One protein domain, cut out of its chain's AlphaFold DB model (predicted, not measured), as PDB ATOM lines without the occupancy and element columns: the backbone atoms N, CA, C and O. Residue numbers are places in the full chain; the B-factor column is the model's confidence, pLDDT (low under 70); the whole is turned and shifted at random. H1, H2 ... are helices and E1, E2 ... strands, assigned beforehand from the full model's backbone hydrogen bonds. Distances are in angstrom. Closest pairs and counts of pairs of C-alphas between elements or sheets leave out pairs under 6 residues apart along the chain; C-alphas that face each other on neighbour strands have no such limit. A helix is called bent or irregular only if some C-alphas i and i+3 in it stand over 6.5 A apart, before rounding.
ATOM      1  N   ARG A   3     -44.454 -55.900  18.686       93.88
ATOM      2  CA  ARG A   3     -43.776 -56.164  19.965       93.88
ATOM      3  C   ARG A   3     -43.116 -57.534  19.957       93.88
ATOM      4  O   ARG A   3     -43.617 -58.439  19.287       93.88
ATOM      5  N   ASP A   4     -42.056 -57.675  20.746       89.56
ATOM      6  CA  ASP A   4     -41.283 -58.915  20.892       89.56
ATOM      7  C   ASP A   4     -40.847 -59.474  19.535       89.56
ATOM      8  O   ASP A   4     -40.921 -60.678  19.281       89.56
ATOM      9  N   ALA A   5     -40.489 -58.566  18.625       88.44
ATOM     10  CA  ALA A   5     -40.259 -58.895  17.237       88.44
ATOM     11  C   ALA A   5     -39.119 -59.912  17.106       88.44
ATOM     12  O   ALA A   5     -38.060 -59.756  17.707       88.44
ATOM     13  N   GLN A   6     -39.371 -60.976  16.345       82.12
ATOM     14  CA  GLN A   6     -38.454 -62.102  16.187       82.12
ATOM     15  C   GLN A   6     -37.808 -62.021  14.806       82.12
ATOM     16  O   GLN A   6     -38.557 -62.119  13.833       82.12
ATOM     17  N   PRO A   7     -36.474 -61.902  14.668       75.44
ATOM     18  CA  PRO A   7     -35.808 -61.786  13.365       75.44
ATOM     19  C   PRO A   7     -36.274 -62.817  12.321       75.44
ATOM     20  O   PRO A   7     -36.538 -62.451  11.178       75.44
ATOM     21  N   ALA A   8     -36.525 -64.063  12.739       67.81
ATOM     22  CA  ALA A   8     -37.055 -65.141  11.894       67.81
ATOM     23  C   ALA A   8     -38.416 -64.830  11.224       67.81
ATOM     24  O   ALA A   8     -38.795 -65.430  10.221       67.81
ATOM     25  N   ARG A   9     -39.191 -63.874  11.751       81.88
ATOM     26  CA  ARG A   9     -40.488 -63.441  11.199       81.88
ATOM     27  C   ARG A   9     -40.385 -62.256  10.246       81.88
ATOM     28  O   ARG A   9     -41.374 -61.928   9.587       81.88
ATOM     29  N   LEU A  10     -39.212 -61.632  10.138       84.56
ATOM     30  CA  LEU A  10     -39.026 -60.425   9.338       84.56
ATOM     31  C   LEU A  10     -39.305 -60.686   7.853       84.56
ATOM     32  O   LEU A  10     -40.031 -59.921   7.221       84.56
ATOM     33  N   ARG A  11     -38.802 -61.803   7.306       79.25
ATOM     34  CA  ARG A  11     -39.005 -62.176   5.895       79.25
ATOM     35  C   ARG A  11     -40.487 -62.345   5.552       79.25
ATOM     36  O   ARG A  11     -40.935 -61.830   4.532       79.25
ATOM     37  N   ALA A  12     -41.245 -63.015   6.420       80.00
ATOM     38  CA  ALA A  12     -42.679 -63.224   6.232       80.00
ATOM     39  C   ALA A  12     -43.450 -61.895   6.256       80.00
ATOM     40  O   ALA A  12     -44.282 -61.649   5.385       80.00
ATOM     41  N   LEU A  13     -43.130 -61.006   7.207       89.56
ATOM     42  CA  LEU A  13     -43.734 -59.676   7.252       89.56
ATOM     43  C   LEU A  13     -43.413 -58.874   5.983       89.56
ATOM     44  O   LEU A  13     -44.306 -58.257   5.414       89.56
ATOM     45  N   LEU A  14     -42.162 -58.901   5.519       88.25
ATOM     46  CA  LEU A  14     -41.752 -58.208   4.298       88.25
ATOM     47  C   LEU A  14     -42.505 -58.693   3.059       88.25
ATOM     48  O   LEU A  14     -42.853 -57.868   2.218       88.25
ATOM     49  N   GLY A  15     -42.772 -59.998   2.958       85.00
ATOM     50  CA  GLY A  15     -43.612 -60.558   1.897       85.00
ATOM     51  C   GLY A  15     -44.999 -59.915   1.885       85.00
ATOM     52  O   GLY A  15     -45.392 -59.323   0.885       85.00
ATOM     53  N   VAL A  16     -45.679 -59.916   3.034       91.06
ATOM     54  CA  VAL A  16     -47.021 -59.325   3.178       91.06
ATOM     55  C   VAL A  16     -47.018 -57.816   2.915       91.06
ATOM     56  O   VAL A  16     -47.902 -57.302   2.237       91.06
ATOM     57  N   LEU A  17     -46.023 -57.080   3.422       93.75
ATOM     58  CA  LEU A  17     -45.942 -55.633   3.195       93.75
ATOM     59  C   LEU A  17     -45.742 -55.298   1.715       93.75
ATOM     60  O   LEU A  17     -46.338 -54.335   1.247       93.75
ATOM     61  N   ARG A  18     -44.966 -56.106   0.981       92.56
ATOM     62  CA  ARG A  18     -44.764 -55.948  -0.468       92.56
ATOM     63  C   ARG A  18     -45.998 -56.302  -1.293       92.56
ATOM     64  O   ARG A  18     -46.207 -55.710  -2.345       92.56
ATOM     65  N   GLU A  19     -46.815 -57.245  -0.832       93.25
ATOM     66  CA  GLU A  19     -48.113 -57.538  -1.454       93.25
ATOM     67  C   GLU A  19     -49.110 -56.387  -1.265       93.25
ATOM     68  O   GLU A  19     -49.902 -56.100  -2.162       93.25
ATOM     69  N   ILE A  20     -49.065 -55.715  -0.111       94.31
ATOM     70  CA  ILE A  20     -49.900 -54.543   0.188       94.31
ATOM     71  C   ILE A  20     -49.418 -53.313  -0.590       94.31
ATOM     72  O   ILE A  20     -50.234 -52.530  -1.079       94.31
ATOM     73  N   ASP A  21     -48.103 -53.120  -0.666       95.12
ATOM     74  CA  ASP A  21     -47.462 -51.996  -1.334       95.12
ATOM     75  C   ASP A  21     -46.127 -52.443  -1.942       95.12
ATOM     76  O   ASP A  21     -45.159 -52.702  -1.226       95.12
ATOM     77  N   GLY A  22     -46.071 -52.528  -3.274       91.69
ATOM     78  CA  GLY A  22     -44.883 -52.995  -3.995       91.69
ATOM     79  C   GLY A  22     -43.629 -52.154  -3.735       91.69
ATOM     80  O   GLY A  22     -42.521 -52.683  -3.836       91.69
ATOM     81  N   ASP A  23     -43.802 -50.892  -3.325       93.06
ATOM     82  CA  ASP A  23     -42.725 -49.944  -3.028       93.06
ATOM     83  C   ASP A  23     -42.438 -49.822  -1.517       93.06
ATOM     84  O   ASP A  23     -41.758 -48.887  -1.077       93.06
ATOM     85  N   ALA A  24     -42.931 -50.767  -0.701       94.56
ATOM     86  CA  ALA A  24     -42.676 -50.799   0.736       94.56
ATOM     87  C   ALA A  24     -41.168 -50.720   1.045       94.56
ATOM     88  O   ALA A  24     -40.374 -51.581   0.647       94.56
ATOM     89  N   ARG A  25     -40.772 -49.689   1.800       95.25
ATOM     90  CA  ARG A  25     -39.377 -49.449   2.189       95.25
ATOM     91  C   ARG A  25     -39.039 -50.141   3.500       95.25
ATOM     92  O   ARG A  25     -39.863 -50.228   4.406       95.25
ATOM     93  N   VAL A  26     -37.793 -50.588   3.611       95.62
ATOM     94  CA  VAL A  26     -37.239 -51.209   4.819       95.62
ATOM     95  C   VAL A  26     -35.991 -50.437   5.194       95.62
ATOM     96  O   VAL A  26     -35.106 -50.285   4.356       95.62
ATOM     97  N   THR A  27     -35.915 -49.959   6.430       94.75
ATOM     98  CA  THR A  27     -34.716 -49.290   6.941       94.75
ATOM     99  C   THR A  27     -34.481 -49.649   8.406       94.75
ATOM    100  O   THR A  27     -35.408 -50.029   9.123       94.75
ATOM    101  N   ALA A  28     -33.220 -49.577   8.824       92.50
ATOM    102  CA  ALA A  28     -32.781 -49.677  10.214       92.50
ATOM    103  C   ALA A  28     -32.230 -48.338  10.740       92.50
ATOM    104  O   ALA A  28     -31.727 -48.294  11.855       92.50
ATOM    105  N   ASP A  29     -32.294 -47.271   9.934       93.81
ATOM    106  CA  ASP A  29     -31.907 -45.916  10.318       93.81
ATOM    107  C   ASP A  29     -33.157 -45.031  10.320       93.81
ATOM    108  O   ASP A  29     -33.815 -44.829   9.295       93.81
ATOM    109  N   ALA A  30     -33.513 -44.497  11.489       94.56
ATOM    110  CA  ALA A  30     -34.672 -43.625  11.613       94.56
ATOM    111  C   ALA A  30     -34.524 -42.322  10.801       94.56
ATOM    112  O   ALA A  30     -35.535 -41.752  10.380       94.56
ATOM    113  N   ALA A  31     -33.295 -41.871  10.519       94.69
ATOM    114  CA  ALA A  31     -33.047 -40.675   9.719       94.69
ATOM    115  C   ALA A  31     -33.539 -40.820   8.267       94.69
ATOM    116  O   ALA A  31     -34.007 -39.835   7.691       94.69
ATOM    117  N   ASP A  32     -33.552 -42.038   7.713       95.88
ATOM    118  CA  ASP A  32     -34.036 -42.319   6.352       95.88
ATOM    119  C   ASP A  32     -35.528 -41.982   6.167       95.88
ATOM    120  O   ASP A  32     -36.012 -41.789   5.046       95.88
ATOM    121  N   LEU A  33     -36.290 -41.860   7.262       96.19
ATOM    122  CA  LEU A  33     -37.686 -41.417   7.213       96.19
ATOM    123  C   LEU A  33     -37.820 -39.995   6.643       96.19
ATOM    124  O   LEU A  33     -38.859 -39.656   6.069       96.19
ATOM    125  N   MET A  34     -36.771 -39.172   6.749       95.12
ATOM    126  CA  MET A  34     -36.717 -37.835   6.152       95.12
ATOM    127  C   MET A  34     -36.619 -37.859   4.625       95.12
ATOM    128  O   MET A  34     -36.912 -36.847   3.996       95.12
ATOM    129  N   ASP A  35     -36.274 -38.991   4.018       95.75
ATOM    130  CA  ASP A  35     -36.129 -39.137   2.564       95.75
ATOM    131  C   ASP A  35     -37.232 -40.017   1.951       95.75
ATOM    132  O   ASP A  35     -37.249 -40.296   0.749       95.75
ATOM    133  N   CYS A  36     -38.201 -40.444   2.765       95.94
ATOM    134  CA  CYS A  36     -39.352 -41.220   2.317       95.94
ATOM    135  C   CYS A  36     -40.414 -40.341   1.652       95.94
ATOM    136  O   CYS A  36     -40.764 -39.276   2.163       95.94
ATOM    137  N   GLU A  37     -40.959 -40.789   0.523       96.12
ATOM    138  CA  GLU A  37     -42.027 -40.066  -0.168       96.12
ATOM    139  C   GLU A  37     -43.289 -39.950   0.703       96.12
ATOM    140  O   GLU A  37     -43.554 -40.832   1.531       96.12
ATOM    141  N   PRO A  38     -44.092 -38.881   0.543       96.88
ATOM    142  CA  PRO A  38     -45.347 -38.766   1.266       96.88
ATOM    143  C   PRO A  38     -46.265 -39.974   1.025       96.88
ATOM    144  O   PRO A  38     -46.474 -40.380  -0.114       96.88
ATOM    145  N   GLY A  39     -46.828 -40.546   2.090       97.19
ATOM    146  CA  GLY A  39     -47.707 -41.720   2.015       97.19
ATOM    147  C   GLY A  39     -47.000 -43.081   1.949       97.19
ATOM    148  O   GLY A  39     -47.686 -44.110   1.974       97.19
ATOM    149  N   ALA A  40     -45.663 -43.122   1.894       97.44
ATOM    150  CA  ALA A  40     -44.907 -44.370   1.791       97.44
ATOM    151  C   ALA A  40     -45.179 -45.332   2.966       97.44
ATOM    152  O   ALA A  40     -45.320 -44.904   4.118       97.44
ATOM    153  N   LEU A  41     -45.238 -46.635   2.666       97.88
ATOM    154  CA  LEU A  41     -45.231 -47.711   3.659       97.88
ATOM    155  C   LEU A  41     -43.784 -48.028   4.045       97.88
ATOM    156  O   LEU A  41     -42.981 -48.392   3.186       97.88
ATOM    157  N   VAL A  42     -43.448 -47.885   5.328       97.62
ATOM    158  CA  VAL A  42     -42.081 -48.092   5.826       97.62
ATOM    159  C   VAL A  42     -42.074 -49.089   6.978       97.62
ATOM    160  O   VAL A  42     -42.742 -48.880   7.992       97.62
ATOM    161  N   LEU A  43     -41.286 -50.154   6.841       97.56
ATOM    162  CA  LEU A  43     -40.884 -51.023   7.940       97.56
ATOM    163  C   LEU A  43     -39.578 -50.496   8.538       97.56
ATOM    164  O   LEU A  43     -38.530 -50.571   7.898       97.56
ATOM    165  N   LEU A  44     -39.645 -49.979   9.763       97.25
ATOM    166  CA  LEU A  44     -38.477 -49.512  10.506       97.25
ATOM    167  C   LEU A  44     -38.059 -50.568  11.534       97.25
ATOM    168  O   LEU A  44     -38.844 -50.896  12.428       97.25
ATOM    169  N   LEU A  45     -36.827 -51.071  11.422       96.31
ATOM    170  CA  LEU A  45     -36.177 -51.880  12.455       96.31
ATOM    171  C   LEU A  45     -35.676 -50.938  13.550       96.31
ATOM    172  O   LEU A  45     -34.687 -50.245  13.353       96.31
ATOM    173  N   VAL A  46     -36.396 -50.864  14.670       95.00
ATOM    174  CA  VAL A  46     -36.135 -49.846  15.696       95.00
ATOM    175  C   VAL A  46     -34.986 -50.297  16.587       95.00
ATOM    176  O   VAL A  46     -35.117 -51.278  17.324       95.00
ATOM    177  N   LEU A  47     -33.886 -49.553  16.563       92.31
ATOM    178  CA  LEU A  47     -32.770 -49.743  17.476       92.31
ATOM    179  C   LEU A  47     -32.986 -48.920  18.756       92.31
ATOM    180  O   LEU A  47     -33.688 -47.907  18.739       92.31
ATOM    181  N   PRO A  48     -32.348 -49.289  19.885       90.94
ATOM    182  CA  PRO A  48     -32.446 -48.506  21.117       90.94
ATOM    183  C   PRO A  48     -32.062 -47.027  20.953       90.94
ATOM    184  O   PRO A  48     -32.604 -46.177  21.649       90.94
ATOM    185  N   ILE A  49     -31.127 -46.721  20.045       91.56
ATOM    186  CA  ILE A  49     -30.640 -45.356  19.796       91.56
ATOM    187  C   ILE A  49     -31.652 -44.480  19.038       91.56
ATOM    188  O   ILE A  49     -31.577 -43.256  19.112       91.56
ATOM    189  N   ASP A  50     -32.625 -45.090  18.359       93.31
ATOM    190  CA  ASP A  50     -33.603 -44.370  17.540       93.31
ATOM    191  C   ASP A  50     -34.754 -43.789  18.364       93.31
ATOM    192  O   ASP A  50     -35.488 -42.932  17.874       93.31
ATOM    193  N   LEU A  51     -34.942 -44.256  19.604       93.38
ATOM    194  CA  LEU A  51     -36.102 -43.934  20.438       93.38
ATOM    195  C   LEU A  51     -36.273 -42.420  20.630       93.38
ATOM    196  O   LEU A  51     -37.321 -41.867  20.282       93.38
ATOM    197  N   ASP A  52     -35.217 -41.730  21.065       93.50
ATOM    198  CA  ASP A  52     -35.228 -40.274  21.247       93.50
ATOM    199  C   ASP A  52     -35.490 -39.538  19.931       93.50
ATOM    200  O   ASP A  52     -36.285 -38.593  19.878       93.50
ATOM    201  N   TRP A  53     -34.851 -39.990  18.848       94.69
ATOM    202  CA  TRP A  53     -35.015 -39.378  17.537       94.69
ATOM    203  C   TRP A  53     -36.457 -39.506  17.049       94.69
ATOM    204  O   TRP A  53     -37.052 -38.509  16.639       94.69
ATOM    205  N   LEU A  54     -37.043 -40.703  17.135       94.81
ATOM    206  CA  LEU A  54     -38.424 -40.975  16.736       94.81
ATOM    207  C   LEU A  54     -39.415 -40.190  17.594       94.81
ATOM    208  O   LEU A  54     -40.422 -39.702  17.079       94.81
ATOM    209  N   ASN A  55     -39.117 -40.022  18.884       94.94
ATOM    210  CA  ASN A  55     -39.926 -39.229  19.797       94.94
ATOM    211  C   ASN A  55     -39.898 -37.732  19.420       94.94
ATOM    212  O   ASN A  55     -40.939 -37.087  19.336       94.94
ATOM    213  N   ILE A  56     -38.730 -37.172  19.104       95.62
ATOM    214  CA  ILE A  56     -38.608 -35.759  18.704       95.62
ATOM    215  C   ILE A  56     -39.208 -35.513  17.308       95.62
ATOM    216  O   ILE A  56     -39.877 -34.503  17.082       95.62
ATOM    217  N   ASN A  57     -39.007 -36.442  16.370       94.94
ATOM    218  CA  ASN A  57     -39.282 -36.240  14.946       94.94
ATOM    219  C   ASN A  57     -40.624 -36.811  14.457       94.94
ATOM    220  O   ASN A  57     -40.877 -36.826  13.250       94.94
ATOM    221  N   ARG A  58     -41.550 -37.183  15.356       94.44
ATOM    222  CA  ARG A  58     -42.942 -37.526  14.987       94.44
ATOM    223  C   ARG A  58     -43.600 -36.543  14.007       94.44
ATOM    224  O   ARG A  58     -44.313 -37.011  13.115       94.44
ATOM    225  N   PRO A  59     -43.384 -35.209  14.096       95.25
ATOM    226  CA  PRO A  59     -43.959 -34.284  13.125       95.25
ATOM    227  C   PRO A  59     -43.578 -34.593  11.674       95.25
ATOM    228  O   PRO A  59     -44.401 -34.369  10.794       95.25
ATOM    229  N   ILE A  60     -42.390 -35.152  11.409       93.56
ATOM    230  CA  ILE A  60     -41.954 -35.534  10.055       93.56
ATOM    231  C   ILE A  60     -42.834 -36.664   9.517       93.56
ATOM    232  O   ILE A  60     -43.354 -36.575   8.404       93.56
ATOM    233  N   ILE A  61     -43.053 -37.692  10.340       93.69
ATOM    234  CA  ILE A  61     -43.905 -38.839  10.014       93.69
ATOM    235  C   ILE A  61     -45.341 -38.363   9.726       93.69
ATOM    236  O   ILE A  61     -45.950 -38.797   8.749       93.69
ATOM    237  N   ALA A  62     -45.856 -37.415  10.521       94.38
ATOM    238  CA  ALA A  62     -47.197 -36.854  10.358       94.38
ATOM    239  C   ALA A  62     -47.325 -35.982   9.097       94.38
ATOM    240  O   ALA A  62     -48.235 -36.181   8.296       94.38
ATOM    241  N   GLN A  63     -46.400 -35.038   8.894       95.88
ATOM    242  CA  GLN A  63     -46.396 -34.125   7.743       95.88
ATOM    243  C   GLN A  63     -46.294 -34.881   6.419       95.88
ATOM    244  O   GLN A  63     -46.949 -34.514   5.447       95.88
ATOM    245  N   ARG A  64     -45.507 -35.962   6.391       96.06
ATOM    246  CA  ARG A  64     -45.378 -36.834   5.220       96.06
ATOM    247  C   ARG A  64     -46.457 -37.908   5.141       96.06
ATOM    248  O   ARG A  64     -46.495 -38.634   4.158       96.06
ATOM    249  N   SER A  65     -47.349 -38.015   6.125       96.19
ATOM    250  CA  SER A  65     -48.388 -39.054   6.163       96.19
ATOM    251  C   SER A  65     -47.820 -40.472   5.971       96.19
ATOM    252  O   SER A  65     -48.405 -41.285   5.258       96.19
ATOM    253  N   LEU A  66     -46.650 -40.761   6.554       96.75
ATOM    254  CA  LEU A  66     -46.004 -42.066   6.399       96.75
ATOM    255  C   LEU A  66     -46.826 -43.159   7.094       96.75
ATOM    256  O   LEU A  66     -47.302 -42.982   8.217       96.75
ATOM    257  N   ARG A  67     -46.942 -44.320   6.448       96.88
ATOM    258  CA  ARG A  67     -47.536 -45.527   7.037       96.88
ATOM    259  C   ARG A  67     -46.409 -46.350   7.656       96.88
ATOM    260  O   ARG A  67     -45.721 -47.077   6.950       96.88
ATOM    261  N   LEU A  68     -46.182 -46.209   8.962       96.31
ATOM    262  CA  LEU A  68     -45.065 -46.873   9.643       96.31
ATOM    263  C   LEU A  68     -45.452 -48.194  10.310       96.31
ATOM    264  O   LEU A  68     -46.384 -48.268  11.114       96.31
ATOM    265  N   VAL A  69     -44.639 -49.217  10.061       97.62
ATOM    266  CA  VAL A  69     -44.582 -50.448  10.845       97.62
ATOM    267  C   VAL A  69     -43.287 -50.419  11.651       97.62
ATOM    268  O   VAL A  69     -42.199 -50.575  11.112       97.62
ATOM    269  N   LEU A  70     -43.405 -50.189  12.959       97.00
ATOM    270  CA  LEU A  70     -42.274 -50.267  13.887       97.00
ATOM    271  C   LEU A  70     -42.022 -51.728  14.262       97.00
ATOM    272  O   LEU A  70     -42.919 -52.366  14.823       97.00
ATOM    273  N   TRP A  71     -40.832 -52.240  13.973       96.56
ATOM    274  CA  TRP A  71     -40.374 -53.574  14.350       96.56
ATOM    275  C   TRP A  71     -39.483 -53.469  15.588       96.56
ATOM    276  O   TRP A  71     -38.349 -53.006  15.496       96.56
ATOM    277  N   THR A  72     -40.022 -53.842  16.753       94.75
ATOM    278  CA  THR A  72     -39.341 -53.677  18.049       94.75
ATOM    279  C   THR A  72     -39.070 -55.030  18.694       94.75
ATOM    280  O   THR A  72     -40.008 -55.750  19.042       94.75
ATOM    281  N   GLU A  73     -37.796 -55.375  18.877       90.69
ATOM    282  CA  GLU A  73     -37.398 -56.519  19.704       90.69
ATOM    283  C   GLU A  73     -37.796 -56.289  21.171       90.69
ATOM    284  O   GLU A  73     -38.024 -55.148  21.585       90.69
ATOM    285  N   ALA A  74     -37.874 -57.361  21.968       86.44
ATOM    286  CA  ALA A  74     -38.374 -57.313  23.347       86.44
ATOM    287  C   ALA A  74     -37.697 -56.211  24.188       86.44
ATOM    288  O   ALA A  74     -38.373 -55.365  24.773       86.44
ATOM    289  N   ALA A  75     -36.361 -56.131  24.132       85.81
ATOM    290  CA  ALA A  75     -35.574 -55.149  24.880       85.81
ATOM    291  C   ALA A  75     -35.912 -53.684  24.533       85.81
ATOM    292  O   ALA A  75     -35.871 -52.815  25.404       85.81
ATOM    293  N   VAL A  76     -36.253 -53.395  23.273       91.25
ATOM    294  CA  VAL A  76     -36.647 -52.048  22.823       91.25
ATOM    295  C   VAL A  76     -38.118 -51.790  23.144       91.25
ATOM    296  O   VAL A  76     -38.473 -50.706  23.606       91.25
ATOM    297  N   SER A  77     -38.972 -52.799  22.948       89.50
ATOM    298  CA  SER A  77     -40.417 -52.721  23.184       89.50
ATOM    299  C   SER A  77     -40.750 -52.336  24.626       89.50
ATOM    300  O   SER A  77     -41.639 -51.515  24.857       89.50
ATOM    301  N   ASP A  78     -40.011 -52.889  25.590       87.88
ATOM    302  CA  ASP A  78     -40.225 -52.627  27.015       87.88
ATOM    303  C   ASP A  78     -39.756 -51.231  27.443       87.88
ATOM    304  O   ASP A  78     -40.367 -50.608  28.315       87.88
ATOM    305  N   ARG A  79     -38.716 -50.701  26.792       90.19
ATOM    306  CA  ARG A  79     -38.171 -49.360  27.059       90.19
ATOM    307  C   ARG A  79     -39.008 -48.250  26.432       90.19
ATOM    308  O   ARG A  79     -39.128 -47.176  27.018       90.19
ATOM    309  N   LEU A  80     -39.640 -48.518  25.287       90.44
ATOM    310  CA  LEU A  80     -40.362 -47.527  24.481       90.44
ATOM    311  C   LEU A  80     -41.412 -46.742  25.283       90.44
ATOM    312  O   LEU A  80     -41.502 -45.524  25.146       90.44
ATOM    313  N   LYS A  81     -42.161 -47.404  26.175       89.44
ATOM    314  CA  LYS A  81     -43.169 -46.741  27.022       89.44
ATOM    315  C   LYS A  81     -42.564 -45.696  27.970       89.44
ATOM    316  O   LYS A  81     -43.229 -44.714  28.292       89.44
ATOM    317  N   PHE A  82     -41.345 -45.923  28.453       90.12
ATOM    318  CA  PHE A  82     -40.707 -45.084  29.467       90.12
ATOM    319  C   PHE A  82     -39.791 -44.023  28.857       90.12
ATOM    320  O   PHE A  82     -39.756 -42.898  29.341       90.12
ATOM    321  N   GLU A  83     -39.074 -44.373  27.792       91.06
ATOM    322  CA  GLU A  83     -38.082 -43.499  27.157       91.06
ATOM    323  C   GLU A  83     -38.681 -42.659  26.024       91.06
ATOM    324  O   GLU A  83     -38.160 -41.606  25.676       91.06
ATOM    325  N   SER A  84     -39.805 -43.085  25.447       93.75
ATOM    326  CA  SER A  84     -40.472 -42.370  24.353       93.75
ATOM    327  C   SER A  84     -41.996 -42.409  24.508       93.75
ATOM    328  O   SER A  84     -42.696 -42.947  23.646       93.75
ATOM    329  N   PRO A  85     -42.536 -41.849  25.610       93.00
ATOM    330  CA  PRO A  85     -43.951 -41.976  25.966       93.00
ATOM    331  C   PRO A  85     -44.876 -41.389  24.901       93.00
ATOM    332  O   PRO A  85     -45.889 -41.984  24.552       93.00
ATOM    333  N   ASP A  86     -44.495 -40.264  24.308       94.44
ATOM    334  CA  ASP A  86     -45.309 -39.653  23.271       94.44
ATOM    335  C   ASP A  86     -45.274 -40.464  21.953       94.44
ATOM    336  O   ASP A  86     -46.254 -40.475  21.214       94.44
ATOM    337  N   LEU A  87     -44.155 -41.132  21.615       94.06
ATOM    338  CA  LEU A  87     -44.110 -42.079  20.490       94.06
ATOM    339  C   LEU A  87     -45.014 -43.276  20.776       94.06
ATOM    340  O   LEU A  87     -45.775 -43.670  19.898       94.06
ATOM    341  N   HIS A  88     -44.950 -43.818  21.994       93.56
ATOM    342  CA  HIS A  88     -45.811 -44.905  22.447       93.56
ATOM    343  C   HIS A  88     -47.296 -44.544  22.305       93.56
ATOM    344  O   HIS A  88     -48.053 -45.313  21.718       93.56
ATOM    345  N   ASP A  89     -47.703 -43.363  22.773       93.69
ATOM    346  CA  ASP A  89     -49.091 -42.888  22.689       93.69
ATOM    347  C   ASP A  89     -49.540 -42.616  21.247       93.69
ATOM    348  O   ASP A  89     -50.734 -42.625  20.941       93.69
ATOM    349  N   TRP A  90     -48.584 -42.412  20.343       93.56
ATOM    350  CA  TRP A  90     -48.850 -42.207  18.927       93.56
ATOM    351  C   TRP A  90     -48.998 -43.507  18.124       93.56
ATOM    352  O   TRP A  90     -49.474 -43.486  16.988       93.56
ATOM    353  N   VAL A  91     -48.625 -44.658  18.694       94.44
ATOM    354  CA  VAL A  91     -48.792 -45.962  18.046       94.44
ATOM    355  C   VAL A  91     -50.271 -46.356  18.020       94.44
ATOM    356  O   VAL A  91     -50.868 -46.666  19.046       94.44
ATOM    357  N   SER A  92     -50.846 -46.466  16.820       93.56
ATOM    358  CA  SER A  92     -52.258 -46.852  16.656       93.56
ATOM    359  C   SER A  92     -52.561 -48.302  17.048       93.56
ATOM    360  O   SER A  92     -53.654 -48.603  17.523       93.56
ATOM    361  N   HIS A  93     -51.618 -49.222  16.820       95.88
ATOM    362  CA  HIS A  93     -51.815 -50.656  17.050       95.88
ATOM    363  C   HIS A  93     -50.563 -51.321  17.612       95.88
ATOM    364  O   HIS A  93     -49.462 -51.148  17.080       95.88
ATOM    365  N   PHE A  94     -50.758 -52.163  18.622       94.69
ATOM    366  CA  PHE A  94     -49.738 -53.041  19.183       94.69
ATOM    367  C   PHE A  94     -50.063 -54.481  18.802       94.69
ATOM    368  O   PHE A  94     -51.125 -54.993  19.144       94.69
ATOM    369  N   ILE A  95     -49.151 -55.127  18.085       94.50
ATOM    370  CA  ILE A  95     -49.302 -56.506  17.627       94.50
ATOM    371  C   ILE A  95     -48.143 -57.295  18.216       94.50
ATOM    372  O   ILE A  95     -46.988 -56.921  18.029       94.50
ATOM    373  N   LYS A  96     -48.428 -58.375  18.942       91.38
ATOM    374  CA  LYS A  96     -47.375 -59.278  19.410       91.38
ATOM    375  C   LYS A  96     -46.871 -60.104  18.230       91.38
ATOM    376  O   LYS A  96     -47.683 -60.697  17.519       91.38
ATOM    377  N   CYS A  97     -45.557 -60.143  18.018       87.19
ATOM    378  CA  CYS A  97     -44.971 -60.998  16.997       87.19
ATOM    379  C   CYS A  97     -45.288 -62.463  17.329       87.19
ATOM    380  O   CYS A  97     -45.013 -62.898  18.453       87.19
TER     381      CYS A  97
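Overview. This is residues 3 to 97 of the 560 residues of an uncharacterized protein of Enhygromyxa salina (UniProt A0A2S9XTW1). A small sheet of three parallel strands has H1 running along one face, over its inner strand E2. Away from H1, helices H2, H3 and H5 make a row with H3 between the other two; H2 grazes the sheet, and H4 makes a corner with H5. The printed part has 95 residues with five named helices and three named strands, in the order H1 E1 H2 E2 H3 E3 H4 H5, and the sheet order is E1 E2 E3. The class is mixed, helices and strands. The whole is compact and rounded, with a radius of gyration of the C-alphas of 12.6 A and spans of 34 by 31 by 21 A.

Along the chain. In the sheet, E1 is residues 25 to 27, E2 is residues 41 to 45, 13.3 A long, and E3 is residues 67 to 71, 13.0 A long. C-alpha 41 is at (-45.231, -47.711, 3.659). H1, residues 7 to 20, is 20.6 A long and begins with C-alpha 7 at (-35.808, -61.786, 13.365). H2 is residues 30 to 35, and H3 is residues 50 to 63, 19.1 A long. H4 is residues 74 to 83, 14.3 A long, and H5 is residues 85 to 90, ending with C-alpha 90 at (-48.850, -42.207, 18.927). H3 is irregular, with C-alphas 56 and 59 7.9 A apart; H1 and H4 are only just irregular, with 7.0 A between C-alphas 8 and 11 and 6.6 A between C-alphas 78 and 81.

Arrangement. E1 and E2 are parallel at 19 degrees, with N 43 and O 25 2.8 A apart, within hydrogen-bond range. E2 and E3 are parallel at 20 degrees, with N 69 and O 42 2.8 A apart, also within range. H1 and the sheet make two layers, a helix on one face of a sheet. The height of H1 over the sheet is 9.9 A, and it runs along E2 at 3 degrees on the local plane; their closest C-alphas, of Leu 17 and Leu 41, are 8.0 A apart. The units E1, H2, E2 and E2, H3, E3 are strand-helix-strand units, two parallel neighbour strands with a helix between, each with a right-handed crossover. H2 only grazes the sheet, with residues 30 to 33. H3 is the hub. It touches H2 at a shallow tilt of 24 degrees, the same way, closest at the C-alphas of Ala 30 and Asp 50, 6.1 A. H3 touches H5 with residues 54 to 58 alone, closest at the C-alphas of Asn 55 and Leu 87, 5.1 A. H3 and H4 touch only at their ends, and only just, with 3 pairs of C-alphas within 8 A; the closest are those of Leu 51 and Leu 80, 6.9 A. H4 and H5 touch only at the corner, and only just, with 3 such pairs, closest at Lys 81 and His 88, 5.6 A. H1 is apart from H2, H3, H4 and H5. Every O i to N i+4 pair is within hydrogen-bond range in H5, against 8 of 10 in H1, 7 of 10 in H3, 3 of 6 in H4 and 0 of 2 in H2, where 3 of 3 O i to N i+3 pairs are within range.

Size, cuts and confidence. The two C-alphas farthest apart, of Gly 22 and Phe 82, are 34.6 A apart, while those of Arg 3 and Cys 97, the first and last printed, are 5.8 A apart. The printed part has no cut, and the seven links between named elements are tight. The mean pLDDT of the printed part is 92.5, and residue 8 is under 70.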